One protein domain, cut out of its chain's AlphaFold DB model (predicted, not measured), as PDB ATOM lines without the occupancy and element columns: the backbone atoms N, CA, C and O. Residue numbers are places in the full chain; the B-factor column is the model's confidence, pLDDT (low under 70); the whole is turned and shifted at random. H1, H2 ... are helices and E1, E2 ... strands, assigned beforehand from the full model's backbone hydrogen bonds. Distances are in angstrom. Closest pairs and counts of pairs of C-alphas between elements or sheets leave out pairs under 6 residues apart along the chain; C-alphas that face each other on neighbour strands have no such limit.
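Overview. This is residues 156 to 215 and 245 to 279 of the 285 residues of an uncharacterized protein of Chlamydomonas incerta (UniProt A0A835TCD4). One antiparallel sheet of six strands is folded back on itself like a half-closed barrel, with E1, E6 and E2 facing E4 and E5, and E3 as the hinge. The short helix H1 lies at one end and only grazes the sheet. The 95 printed residues run H1, E1, E2, E3, E4, E5, E6, and the sheet's order is E1, E6, E2, E3, E4, E5. The class is mostly strand; the whole is compact, with a radius of gyration of the C-alphas of 12.3 A, and spans 36 by 25 by 24 A.

Along the chain. H1, residues 156 to 163, begins at C-alpha 156 (-20.560, 23.995, -12.292). E1 is residues 167 to 172 and E2 residues 182 to 185. E3, residues 204 to 211, is 19.9 A long and bends by 55 degrees at residue 207. E4, residues 246 to 253, is 22.0 A long; E5, residues 259 to 265, 19.2 A. E6, residues 271 to 278, bends by 58 degrees at residue 274 and ends at C-alpha 278 (-35.254, 10.556, -6.334).

Arrangement. The sheet is strongly twisted, with edge strands E1 and E5. Within hydrogen-bond range are N 169 and O 276 of E1 and E6, 2.9 A; N 184 and O 275 of E2 and E6, 2.9 A; N 204 and O 183 of the hairpin E2 and E3, 2.8 A; N 205 and O 252 of E3 and E4, 2.8 A; and N 264 and O 247 of the hairpin E4 and E5, 2.7 A. The closest C-alphas of E5 and E6 are those of Val 264 and Ser 271, 4.7 A. E1 and E4 are apart. H1 grazes the sheet with residues 158 to 162; every O i to N i+4 pair in it is within range.

Size, cuts and confidence. Residues 216 to 244 are not printed; C-alphas 215 and 245 are 13.1 A apart across the cut. The link E2 to E3 is long. Confidence is under 70 at residues 156, 158 to 159, 162, 212 to 215 and 266 to 271.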
ATOM      1  N   GLN A 156     -21.153  25.327 -12.216       68.06
ATOM      2  CA  GLN A 156     -20.560  23.995 -12.292       68.06
ATOM      3  C   GLN A 156     -21.472  22.934 -11.654       68.06
ATOM      4  O   GLN A 156     -21.751  21.914 -12.288       68.06
ATOM      5  N   ARG A 157     -22.055  23.216 -10.481       70.12
ATOM      6  CA  ARG A 157     -23.025  22.313  -9.828       70.12
ATOM      7  C   ARG A 157     -24.294  22.099 -10.653       70.12
ATOM      8  O   ARG A 157     -24.785  20.977 -10.746       70.12
ATOM      9  N   THR A 158     -24.819  23.142 -11.302       68.06
ATOM     10  CA  THR A 158     -25.976  22.977 -12.204       68.06
ATOM     11  C   THR A 158     -25.662  22.102 -13.416       68.06
ATOM     12  O   THR A 158     -26.534  21.366 -13.885       68.06
ATOM     13  N   HIS A 159     -24.424  22.140 -13.912       68.50
ATOM     14  CA  HIS A 159     -24.003  21.296 -15.026       68.50
ATOM     15  C   HIS A 159     -23.878  19.827 -14.603       68.50
ATOM     16  O   HIS A 159     -24.306  18.938 -15.335       68.50
ATOM     17  N   GLU A 160     -23.355  19.567 -13.406       73.44
ATOM     18  CA  GLU A 160     -23.259  18.215 -12.845       73.44
ATOM     19  C   GLU A 160     -24.649  17.602 -12.604       73.44
ATOM     20  O   GLU A 160     -24.937  16.501 -13.076       73.44
ATOM     21  N   LEU A 161     -25.568  18.368 -12.007       70.25
ATOM     22  CA  LEU A 161     -26.965  17.955 -11.816       70.25
ATOM     23  C   LEU A 161     -27.702  17.697 -13.137       70.25
ATOM     24  O   LEU A 161     -28.601  16.862 -13.185       70.25
ATOM     25  N   SER A 162     -27.325  18.378 -14.220       68.06
ATOM     26  CA  SER A 162     -27.929  18.166 -15.545       68.06
ATOM     27  C   SER A 162     -27.548  16.824 -16.178       68.06
ATOM     28  O   SER A 162     -28.234  16.362 -17.092       68.06
ATOM     29  N   LEU A 163     -26.455  16.206 -15.724       71.81
ATOM     30  CA  LEU A 163     -25.980  14.912 -16.216       71.81
ATOM     31  C   LEU A 163     -26.566  13.738 -15.422       71.81
ATOM     32  O   LEU A 163     -26.589  12.611 -15.923       71.81
ATOM     33  N   MET A 164     -27.068  13.992 -14.212       76.56
ATOM     34  CA  MET A 164     -27.683  12.966 -13.380       76.56
ATOM     35  C   MET A 164     -29.116  12.689 -13.839       76.56
ATOM     36  O   MET A 164     -29.902  13.600 -14.101       76.56
ATOM     37  N   ARG A 165     -29.473  11.406 -13.933       75.06
ATOM     38  CA  ARG A 165     -30.860  10.989 -14.160       75.06
ATOM     39  C   ARG A 165     -31.531  10.765 -12.819       75.06
ATOM     40  O   ARG A 165     -31.024   9.998 -12.008       75.06
ATOM     41  N   ALA A 166     -32.680  11.397 -12.624       86.12
ATOM     42  CA  ALA A 166     -33.515  11.172 -11.454       86.12
ATOM     43  C   ALA A 166     -34.806  10.441 -11.838       86.12
ATOM     44  O   ALA A 166     -35.337  10.600 -12.943       86.12
ATOM     45  N   MET A 167     -35.313   9.643 -10.904       85.56
ATOM     46  CA  MET A 167     -36.609   8.982 -11.016       85.56
ATOM     47  C   MET A 167     -37.703   9.828 -10.349       85.56
ATOM     48  O   MET A 167     -37.434  10.513  -9.357       85.56
ATOM     49  N   PRO A 168     -38.944   9.794 -10.866       87.00
ATOM     50  CA  PRO A 168     -40.065  10.462 -10.221       87.00
ATOM     51  C   PRO A 168     -40.424   9.756  -8.909       87.00
ATOM     52  O   PRO A 168     -40.823   8.591  -8.912       87.00
ATOM     53  N   GLY A 169     -40.279  10.475  -7.797       88.19
ATOM     54  CA  GLY A 169     -40.729  10.056  -6.473       88.19
ATOM     55  C   GLY A 169     -42.150  10.513  -6.158       88.19
ATOM     56  O   GLY A 169     -43.053  10.465  -6.997       88.19
ATOM     57  N   GLU A 170     -42.354  10.970  -4.923       88.44
ATOM     58  CA  GLU A 170     -43.652  11.463  -4.465       88.44
ATOM     59  C   GLU A 170     -44.077  12.725  -5.246       88.44
ATOM     60  O   GLU A 170     -43.235  13.590  -5.519       88.44
ATOM     61  N   PRO A 171     -45.363  12.861  -5.623       88.88
ATOM     62  CA  PRO A 171     -45.879  14.090  -6.209       88.88
ATOM     63  C   PRO A 171     -45.603  15.305  -5.323       88.88
ATOM     64  O   PRO A 171     -45.707  15.252  -4.093       88.88
ATOM     65  N   LEU A 172     -45.281  16.426  -5.959       86.44
ATOM     66  CA  LEU A 172     -45.060  17.674  -5.250       86.44
ATOM     67  C   LEU A 172     -46.405  18.211  -4.745       86.44
ATOM     68  O   LEU A 172     -47.339  18.426  -5.516       86.44
ATOM     69  N   GLY A 173     -46.520  18.415  -3.443       85.69
ATOM     70  CA  GLY A 173     -47.700  18.883  -2.733       85.69
ATOM     71  C   GLY A 173     -47.386  20.084  -1.841       85.69
ATOM     72  O   GLY A 173     -46.235  20.454  -1.622       85.69
ATOM     73  N   TYR A 174     -48.432  20.693  -1.287       83.75
ATOM     74  CA  TYR A 174     -48.296  21.878  -0.431       83.75
ATOM     75  C   TYR A 174     -47.386  21.637   0.791       83.75
ATOM     76  O   TYR A 174     -46.599  22.494   1.171       83.75
ATOM     77  N   SER A 175     -47.466  20.449   1.398       83.06
ATOM     78  CA  SER A 175     -46.722  20.101   2.615       83.06
ATOM     79  C   SER A 175     -45.251  19.750   2.381       83.06
ATOM     80  O   SER A 175     -44.469  19.802   3.330       83.06
ATOM     81  N   ASN A 176     -44.866  19.368   1.158       87.06
ATOM     82  CA  ASN A 176     -43.511  18.901   0.849       87.06
ATOM     83  C   ASN A 176     -42.736  19.830  -0.100       87.06
ATOM     84  O   ASN A 176     -41.557  19.571  -0.319       87.06
ATOM     85  N   THR A 177     -43.353  20.906  -0.612       89.44
ATOM     86  CA  THR A 177     -42.694  21.885  -1.490       89.44
ATOM     87  C   THR A 177     -41.720  22.761  -0.707       89.44
ATOM     88  O   THR A 177     -42.112  23.457   0.234       89.44
ATOM     89  N   ARG A 178     -40.452  22.793  -1.130       91.75
ATOM     90  CA  ARG A 178     -39.420  23.693  -0.591       91.75
ATOM     91  C   ARG A 178     -38.627  24.359  -1.714       91.75
ATOM     92  O   ARG A 178     -38.342  23.737  -2.731       91.75
ATOM     93  N   VAL A 179     -38.231  25.616  -1.519       93.81
ATOM     94  CA  VAL A 179     -37.273  26.285  -2.416       93.81
ATOM     95  C   VAL A 179     -35.926  25.563  -2.335       93.81
ATOM     96  O   VAL A 179     -35.496  25.170  -1.251       93.81
ATOM     97  N   GLY A 180     -35.287  25.354  -3.484       93.44
ATOM     98  CA  GLY A 180     -34.071  24.554  -3.630       93.44
ATOM     99  C   GLY A 180     -34.320  23.052  -3.791       93.44
ATOM    100  O   GLY A 180     -33.375  22.308  -4.036       93.44
ATOM    101  N   GLN A 181     -35.567  22.586  -3.685       94.06
ATOM    102  CA  GLN A 181     -35.892  21.174  -3.871       94.06
ATOM    103  C   GLN A 181     -35.728  20.752  -5.331       94.06
ATOM    104  O   GLN A 181     -36.132  21.472  -6.249       94.06
ATOM    105  N   LEU A 182     -35.167  19.560  -5.525       94.50
ATOM    106  CA  LEU A 182     -35.017  18.944  -6.837       94.50
ATOM    107  C   LEU A 182     -36.311  18.248  -7.245       94.50
ATOM    108  O   LEU A 182     -36.903  17.487  -6.472       94.50
ATOM    109  N   VAL A 183     -36.735  18.493  -8.478       94.75
ATOM    110  CA  VAL A 183     -37.963  17.939  -9.043       94.75
ATOM    111  C   VAL A 183     -37.721  17.405 -10.445       94.75
ATOM    112  O   VAL A 183     -36.794  17.815 -11.141       94.75
ATOM    113  N   VAL A 184     -38.576  16.486 -10.864       95.00
ATOM    114  CA  VAL A 184     -38.645  15.964 -12.230       95.00
ATOM    115  C   VAL A 184     -40.069  16.087 -12.755       95.00
ATOM    116  O   VAL A 184     -41.015  16.263 -11.975       95.00
ATOM    117  N   ARG A 185     -40.239  15.964 -14.077       91.69
ATOM    118  CA  ARG A 185     -41.577  15.846 -14.664       91.69
ATOM    119  C   ARG A 185     -42.338  14.678 -14.026       91.69
ATOM    120  O   ARG A 185     -41.805  13.576 -13.873       91.69
ATOM    121  N   GLY A 186     -43.575  14.936 -13.628       90.19
ATOM    122  CA  GLY A 186     -44.477  13.937 -13.073       90.19
ATOM    123  C   GLY A 186     -45.343  13.256 -14.144       90.19
ATOM    124  O   GLY A 186     -45.235  13.572 -15.331       90.19
ATOM    125  N   PRO A 187     -46.216  12.317 -13.744       86.25
ATOM    126  CA  PRO A 187     -47.067  11.552 -14.660       86.25
ATOM    127  C   PRO A 187     -48.038  12.406 -15.481       86.25
ATOM    128  O   PRO A 187     -48.354  12.050 -16.612       86.25
ATOM    129  N   ASP A 188     -48.483  13.536 -14.927       85.31
ATOM    130  CA  ASP A 188     -49.481  14.405 -15.561       85.31
ATOM    131  C   ASP A 188     -48.817  15.536 -16.373       85.31
ATOM    132  O   ASP A 188     -49.437  16.571 -16.637       85.31
ATOM    133  N   TRP A 189     -47.543  15.370 -16.751       84.56
ATOM    134  CA  TRP A 189     -46.844  16.300 -17.639       84.56
ATOM    135  C   TRP A 189     -47.588  16.415 -18.971       84.56
ATOM    136  O   TRP A 189     -47.754  15.428 -19.694       84.56
ATOM    137  N   ALA A 190     -48.067  17.614 -19.301       81.00
ATOM    138  CA  ALA A 190     -48.903  17.783 -20.478       81.00
ATOM    139  C   ALA A 190     -48.051  17.804 -21.749       81.00
ATOM    140  O   ALA A 190     -46.970  18.384 -21.783       81.00
ATOM    141  N   LYS A 191     -48.594  17.277 -22.852       76.38
ATOM    142  CA  LYS A 191     -47.975  17.416 -24.182       76.38
ATOM    143  C   LYS A 191     -47.797  18.889 -24.593       76.38
ATOM    144  O   LYS A 191     -46.906  19.198 -25.372       76.38
ATOM    145  N   ALA A 192     -48.643  19.777 -24.065       77.69
ATOM    146  CA  ALA A 192     -48.570  21.221 -24.284       77.69
ATOM    147  C   ALA A 192     -47.352  21.880 -23.608       77.69
ATOM    148  O   ALA A 192     -46.874  22.883 -24.120       77.69
ATOM    149  N   ASP A 193     -46.834  21.291 -22.523       74.56
ATOM    150  CA  ASP A 193     -45.641  21.762 -21.797       74.56
ATOM    151  C   ASP A 193     -44.331  21.263 -22.471       74.56
ATOM    152  O   ASP A 193     -43.236  21.428 -21.939       74.56
ATOM    153  N   ALA A 194     -44.453  20.611 -23.640       85.19
ATOM    154  CA  ALA A 194     -43.369  20.124 -24.496       85.19
ATOM    155  C   ALA A 194     -42.222  19.437 -23.716       85.19
ATOM    156  O   ALA A 194     -42.462  18.652 -22.796       85.19
ATOM    157  N   ASP A 195     -40.979  19.694 -24.131       89.25
ATOM    158  CA  ASP A 195     -39.754  19.266 -23.455       89.25
ATOM    159  C   ASP A 195     -39.077  20.475 -22.783       89.25
ATOM    160  O   ASP A 195     -37.867  20.665 -22.911       89.25
ATOM    161  N   ASP A 196     -39.851  21.301 -22.070       85.88
ATOM    162  CA  ASP A 196     -39.317  22.456 -21.329       85.88
ATOM    163  C   ASP A 196     -38.263  22.046 -20.285       85.88
ATOM    164  O   ASP A 196     -37.333  22.798 -20.005       85.88
ATOM    165  N   ASP A 197     -38.353  20.824 -19.761       85.94
ATOM    166  CA  ASP A 197     -37.360  20.199 -18.880       85.94
ATOM    167  C   ASP A 197     -36.160  19.585 -19.625       85.94
ATOM    168  O   ASP A 197     -35.175  19.177 -19.007       85.94
ATOM    169  N   GLY A 198     -36.206  19.528 -20.955       87.38
ATOM    170  CA  GLY A 198     -35.181  18.935 -21.808       87.38
ATOM    171  C   GLY A 198     -35.281  17.414 -21.954       87.38
ATOM    172  O   GLY A 198     -34.319  16.788 -22.422       87.38
ATOM    173  N   GLY A 199     -36.411  16.813 -21.575       86.75
ATOM    174  CA  GLY A 199     -36.686  15.385 -21.745       86.75
ATOM    175  C   GLY A 199     -36.936  14.642 -20.429       86.75
ATOM    176  O   GLY A 199     -36.491  15.055 -19.363       86.75
ATOM    177  N   ALA A 200     -37.610  13.491 -20.507       85.44
ATOM    178  CA  ALA A 200     -37.936  12.683 -19.332       85.44
ATOM    179  C   ALA A 200     -36.693  12.330 -18.489       85.44
ATOM    180  O   ALA A 200     -35.688  11.849 -19.018       85.44
ATOM    181  N   GLY A 201     -36.798  12.541 -17.173       85.75
ATOM    182  CA  GLY A 201     -35.732  12.282 -16.198       85.75
ATOM    183  C   GLY A 201     -34.753  13.441 -15.989       85.75
ATOM    184  O   GLY A 201     -33.803  13.279 -15.224       85.75
ATOM    185  N   CYS A 202     -34.965  14.586 -16.646       91.31
ATOM    186  CA  CYS A 202     -34.186  15.796 -16.395       91.31
ATOM    187  C   CYS A 202     -34.643  16.492 -15.109       91.31
ATOM    188  O   CYS A 202     -35.829  16.505 -14.770       91.31
ATOM    189  N   ILE A 203     -33.673  17.062 -14.398       93.69
ATOM    190  CA  ILE A 203     -33.866  17.653 -13.076       93.69
ATOM    191  C   ILE A 203     -34.122  19.155 -13.208       93.69
ATOM    192  O   ILE A 203     -33.470  19.856 -13.989       93.69
ATOM    193  N   GLY A 204     -35.064  19.649 -12.415       94.31
ATOM    194  CA  GLY A 204     -35.288  21.064 -12.163       94.31
ATOM    195  C   GLY A 204     -35.162  21.389 -10.682       94.31
ATOM    196  O   GLY A 204     -35.227  20.506  -9.826       94.31
ATOM    197  N   VAL A 205     -34.983  22.671 -10.382       95.12
ATOM    198  CA  VAL A 205     -34.897  23.206  -9.021       95.12
ATOM    199  C   VAL A 205     -36.076  24.134  -8.784       95.12
ATOM    200  O   VAL A 205     -36.331  25.033  -9.585       95.12
ATOM    201  N   VAL A 206     -36.780  23.951  -7.671       94.56
ATOM    202  CA  VAL A 206     -37.812  24.898  -7.236       94.56
ATOM    203  C   VAL A 206     -37.146  26.220  -6.852       94.56
ATOM    204  O   VAL A 206     -36.409  26.278  -5.868       94.56
ATOM    205  N   THR A 207     -37.399  27.288  -7.602       95.19
ATOM    206  CA  THR A 207     -36.829  28.621  -7.339       95.19
ATOM    207  C   THR A 207     -37.762  29.489  -6.510       95.19
ATOM    208  O   THR A 207     -37.302  30.298  -5.707       95.19
ATOM    209  N   CYS A 208     -39.074  29.311  -6.666       92.38
ATOM    210  CA  CYS A 208     -40.070  30.057  -5.910       92.38
ATOM    211  C   CYS A 208     -41.286  29.181  -5.593       92.38
ATOM    212  O   CYS A 208     -41.654  28.293  -6.366       92.38
ATOM    213  N   ALA A 209     -41.901  29.430  -4.438       90.75
ATOM    214  CA  ALA A 209     -43.099  28.733  -4.000       90.75
ATOM    215  C   ALA A 209     -44.008  29.710  -3.238       90.75
ATOM    216  O   ALA A 209     -43.825  29.948  -2.044       90.75
ATOM    217  N   THR A 210     -44.989  30.285  -3.930       89.44
ATOM    218  CA  THR A 210     -45.839  31.361  -3.401       89.44
ATOM    219  C   THR A 210     -47.231  30.826  -3.065       89.44
ATOM    220  O   THR A 210     -47.892  30.273  -3.948       89.44
ATOM    221  N   PRO A 211     -47.728  30.970  -1.822       82.88
ATOM    222  CA  PRO A 211     -49.108  30.614  -1.505       82.88
ATOM    223  C   PRO A 211     -50.071  31.501  -2.308       82.88
ATOM    224  O   PRO A 211     -49.891  32.716  -2.391       82.88
ATOM    225  N   ALA A 212     -51.113  30.911  -2.895       68.62
ATOM    226  CA  ALA A 212     -52.039  31.616  -3.788       68.62
ATOM    227  C   ALA A 212     -52.813  32.762  -3.102       68.62
ATOM    228  O   ALA A 212     -53.367  33.622  -3.780       68.62
ATOM    229  N   THR A 213     -52.812  32.824  -1.768       59.28
ATOM    230  CA  THR A 213     -53.395  33.922  -0.982       59.28
ATOM    231  C   THR A 213     -52.623  35.242  -1.065       59.28
ATOM    232  O   THR A 213     -53.148  36.255  -0.620       59.28
ATOM    233  N   ALA A 214     -51.421  35.273  -1.653       51.09
ATOM    234  CA  ALA A 214     -50.607  36.490  -1.765       51.09
ATOM    235  C   ALA A 214     -50.675  37.192  -3.139       51.09
ATOM    236  O   ALA A 214     -50.077  38.252  -3.309       51.09
ATOM    237  N   ALA A 215     -51.391  36.643  -4.128       46.84
ATOM    238  CA  ALA A 215     -51.393  37.184  -5.495       46.84
ATOM    239  C   ALA A 215     -52.452  38.275  -5.767       46.84
ATOM    240  O   ALA A 215     -52.500  38.809  -6.874       46.84
ATOM    241  N   GLN A 245     -55.837  24.672  -0.316       70.44
ATOM    242  CA  GLN A 245     -54.770  25.656  -0.379       70.44
ATOM    243  C   GLN A 245     -54.019  25.442  -1.690       70.44
ATOM    244  O   GLN A 245     -53.558  24.338  -1.982       70.44
ATOM    245  N   GLN A 246     -53.975  26.476  -2.522       79.94
ATOM    246  CA  GLN A 246     -53.227  26.461  -3.771       79.94
ATOM    247  C   GLN A 246     -51.898  27.176  -3.541       79.94
ATOM    248  O   GLN A 246     -51.834  28.172  -2.820       79.94
ATOM    249  N   GLN A 247     -50.838  26.667  -4.149       88.31
ATOM    250  CA  GLN A 247     -49.512  27.264  -4.149       88.31
ATOM    251  C   GLN A 247     -49.010  27.295  -5.586       88.31
ATOM    252  O   GLN A 247     -49.154  26.319  -6.315       88.31
ATOM    253  N   VAL A 248     -48.445  28.417  -6.004       90.12
ATOM    254  CA  VAL A 248     -47.797  28.547  -7.307       90.12
ATOM    255  C   VAL A 248     -46.325  28.231  -7.113       90.12
ATOM    256  O   VAL A 248     -45.672  28.844  -6.268       90.12
ATOM    257  N   VAL A 249     -45.809  27.269  -7.870       91.81
ATOM    258  CA  VAL A 249     -44.408  26.855  -7.812       91.81
ATOM    259  C   VAL A 249     -43.750  27.149  -9.148       91.81
ATOM    260  O   VAL A 249     -44.297  26.795 -10.195       91.81
ATOM    261  N   VAL A 250     -42.583  27.788  -9.093       93.56
ATOM    262  CA  VAL A 250     -41.723  28.034 -10.253       93.56
ATOM    263  C   VAL A 250     -40.525  27.101 -10.159       93.56
ATOM    264  O   VAL A 250     -39.826  27.058  -9.143       93.56
ATOM    265  N   VAL A 251     -40.316  26.334 -11.222       93.62
ATOM    266  CA  VAL A 251     -39.228  25.368 -11.355       93.62
ATOM    267  C   VAL A 251     -38.323  25.824 -12.482       93.62
ATOM    268  O   VAL A 251     -38.794  26.022 -13.599       93.62
ATOM    269  N   LYS A 252     -37.028  25.944 -12.203       95.31
ATOM    270  CA  LYS A 252     -36.006  26.194 -13.215       95.31
ATOM    271  C   LYS A 252     -35.320  24.890 -13.590       95.31
ATOM    272  O   LYS A 252     -34.727  24.233 -12.735       95.31
ATOM    273  N   TRP A 253     -35.383  24.520 -14.859       93.69
ATOM    274  CA  TRP A 253     -34.807  23.276 -15.359       93.69
ATOM    275  C   TRP A 253     -33.305  23.403 -15.556       93.69
ATOM    276  O   TRP A 253     -32.838  24.322 -16.227       93.69
ATOM    277  N   CYS A 254     -32.533  22.466 -15.003       91.50
ATOM    278  CA  CYS A 254     -31.073  22.536 -15.053       91.50
ATOM    279  C   CYS A 254     -30.547  22.418 -16.492       91.50
ATOM    280  O   CYS A 254     -29.617  23.125 -16.871       91.50
ATOM    281  N   LYS A 255     -31.185  21.568 -17.308       90.00
ATOM    282  CA  LYS A 255     -30.731  21.264 -18.670       90.00
ATOM    283  C   LYS A 255     -31.032  22.374 -19.678       90.00
ATOM    284  O   LYS A 255     -30.178  22.705 -20.493       90.00
ATOM    285  N   THR A 256     -32.252  22.901 -19.668       90.00
ATOM    286  CA  THR A 256     -32.709  23.910 -20.643       90.00
ATOM    287  C   THR A 256     -32.540  25.335 -20.128       90.00
ATOM    288  O   THR A 256     -32.500  26.272 -20.921       90.00
ATOM    289  N   GLY A 257     -32.456  25.518 -18.807       90.38
ATOM    290  CA  GLY A 257     -32.483  26.826 -18.157       90.38
ATOM    291  C   GLY A 257     -33.860  27.497 -18.157       90.38
ATOM    292  O   GLY A 257     -33.970  28.603 -17.625       90.38
ATOM    293  N   LEU A 258     -34.885  26.856 -18.734       91.38
ATOM    294  CA  LEU A 258     -36.247  27.380 -18.807       91.38
ATOM    295  C   LEU A 258     -36.942  27.296 -17.449       91.38
ATOM    296  O   LEU A 258     -36.635  26.434 -16.623       91.38
ATOM    297  N   GLU A 259     -37.899  28.194 -17.237       93.19
ATOM    298  CA  GLU A 259     -38.715  28.233 -16.031       93.19
ATOM    299  C   GLU A 259     -40.143  27.794 -16.347       93.19
ATOM    300  O   GLU A 259     -40.810  28.369 -17.207       93.19
ATOM    301  N   THR A 260     -40.629  26.787 -15.627       90.50
ATOM    302  CA  THR A 260     -42.009  26.307 -15.725       90.50
ATOM    303  C   THR A 260     -42.745  26.640 -14.438       90.50
ATOM    304  O   THR A 260     -42.285  26.337 -13.337       90.50
ATOM    305  N   THR A 261     -43.921  27.245 -14.579       89.94
ATOM    306  CA  THR A 261     -44.795  27.579 -13.451       89.94
ATOM    307  C   THR A 261     -45.964  26.605 -13.402       89.94
ATOM    308  O   THR A 261     -46.633  26.400 -14.415       89.94
ATOM    309  N   ALA A 262     -46.260  26.030 -12.235       86.81
ATOM    310  CA  ALA A 262     -47.486  25.252 -12.059       86.81
ATOM    311  C   ALA A 262     -48.158  25.489 -10.707       86.81
ATOM    312  O   ALA A 262     -47.529  25.819  -9.703       86.81
ATOM    313  N   ASN A 263     -49.469  25.256 -10.698       86.38
ATOM    314  CA  ASN A 263     -50.283  25.308  -9.495       86.38
ATOM    315  C   ASN A 263     -50.239  23.957  -8.777       86.38
ATOM    316  O   ASN A 263     -50.705  22.943  -9.299       86.38
ATOM    317  N   VAL A 264     -49.723  23.964  -7.557       84.94
ATOM    318  CA  VAL A 264     -49.760  22.857  -6.611       84.94
ATOM    319  C   VAL A 264     -51.002  23.001  -5.743       84.94
ATOM    320  O   VAL A 264     -51.200  24.014  -5.077       84.94
ATOM    321  N   ARG A 265     -51.876  21.992  -5.772       75.75
ATOM    322  CA  ARG A 265     -53.058  21.941  -4.904       75.75
ATOM    323  C   ARG A 265     -52.738  21.131  -3.650       75.75
ATOM    324  O   ARG A 265     -52.133  20.064  -3.732       75.75
ATOM    325  N   GLY A 266     -53.159  21.640  -2.496       58.84
ATOM    326  CA  GLY A 266     -53.130  20.927  -1.224       58.84
ATOM    327  C   GLY A 266     -54.100  19.740  -1.209       58.84
ATOM    328  O   GLY A 266     -55.152  19.776  -1.846       58.84
ATOM    329  N   GLY A 267     -53.726  18.691  -0.474       54.66
ATOM    330  CA  GLY A 267     -54.426  17.404  -0.399       54.66
ATOM    331  C   GLY A 267     -53.557  16.243  -0.896       54.66
ATOM    332  O   GLY A 267     -52.478  16.455  -1.444       54.66
ATOM    333  N   THR A 268     -54.035  15.005  -0.746       50.25
ATOM    334  CA  THR A 268     -53.345  13.767  -1.181       50.25
ATOM    335  C   THR A 268     -53.089  13.682  -2.689       50.25
ATOM    336  O   THR A 268     -52.400  12.775  -3.143       50.25
ATOM    337  N   ALA A 269     -53.646  14.601  -3.484       53.12
ATOM    338  CA  ALA A 269     -53.507  14.588  -4.932       53.12
ATOM    339  C   ALA A 269     -52.265  15.334  -5.454       53.12
ATOM    340  O   ALA A 269     -51.823  14.987  -6.549       53.12
ATOM    341  N   GLY A 270     -51.700  16.295  -4.701       58.81
ATOM    342  CA  GLY A 270     -50.554  17.117  -5.123       58.81
ATOM    343  C   GLY A 270     -50.702  17.754  -6.519       58.81
ATOM    344  O   GLY A 270     -51.744  17.677  -7.170       58.81
ATOM    345  N   SER A 271     -49.647  18.397  -7.013       63.66
ATOM    346  CA  SER A 271     -49.447  18.560  -8.453       63.66
ATOM    347  C   SER A 271     -48.743  17.319  -8.971       63.66
ATOM    348  O   SER A 271     -47.552  17.130  -8.753       63.66
ATOM    349  N   ARG A 272     -49.457  16.485  -9.722       72.19
ATOM    350  CA  ARG A 272     -48.863  15.354 -10.451       72.19
ATOM    351  C   ARG A 272     -48.042  15.789 -11.669       72.19
ATOM    352  O   ARG A 272     -47.486  14.937 -12.355       72.19
ATOM    353  N   LYS A 273     -47.964  17.098 -11.950       77.75
ATOM    354  CA  LYS A 273     -47.064  17.640 -12.975       77.75
ATOM    355  C   LYS A 273     -45.605  17.620 -12.528       77.75
ATOM    356  O   LYS A 273     -44.734  17.486 -13.380       77.75
ATOM    357  N   PHE A 274     -45.336  17.720 -11.227       88.44
ATOM    358  CA  PHE A 274     -43.982  17.660 -10.683       88.44
ATOM    359  C   PHE A 274     -43.889  16.554  -9.638       88.44
ATOM    360  O   PHE A 274     -44.759  16.427  -8.778       88.44
ATOM    361  N   CYS A 275     -42.815  15.781  -9.681       89.75
ATOM    362  CA  CYS A 275     -42.481  14.816  -8.639       89.75
ATOM    363  C   CYS A 275     -41.156  15.213  -8.000       89.75
ATOM    364  O   CYS A 275     -40.283  15.763  -8.673       89.75
ATOM    365  N   VAL A 276     -40.989  14.907  -6.715       90.56
ATOM    366  CA  VAL A 276     -39.688  15.022  -6.054       90.56
ATOM    367  C   VAL A 276     -38.699  14.112  -6.779       90.56
ATOM    368  O   VAL A 276     -39.006  12.951  -7.058       90.56
ATOM    369  N   ALA A 277     -37.531  14.653  -7.119       89.94
ATOM    370  CA  ALA A 277     -36.476  13.891  -7.766       89.94
ATOM    371  C   ALA A 277     -35.882  12.895  -6.764       89.94
ATOM    372  O   ALA A 277     -35.341  13.296  -5.733       89.94
ATOM    373  N   VAL A 278     -35.973  11.601  -7.067       89.62
ATOM    374  CA  VAL A 278     -35.254  10.556  -6.334       89.62
ATOM    375  C   VAL A 278     -34.014  10.214  -7.138       89.62
ATOM    376  O   VAL A 278     -34.102   9.825  -8.305       89.62
ATOM    377  N   MET A 279     -32.858  10.424  -6.524       84.62
ATOM    378  CA  MET A 279     -31.562  10.139  -7.118       84.62
ATOM    379  C   MET A 279     -31.008   8.914  -6.407       84.62
ATOM    380  O   MET A 279     -30.851   8.942  -5.188       84.62
TER     381      MET A 279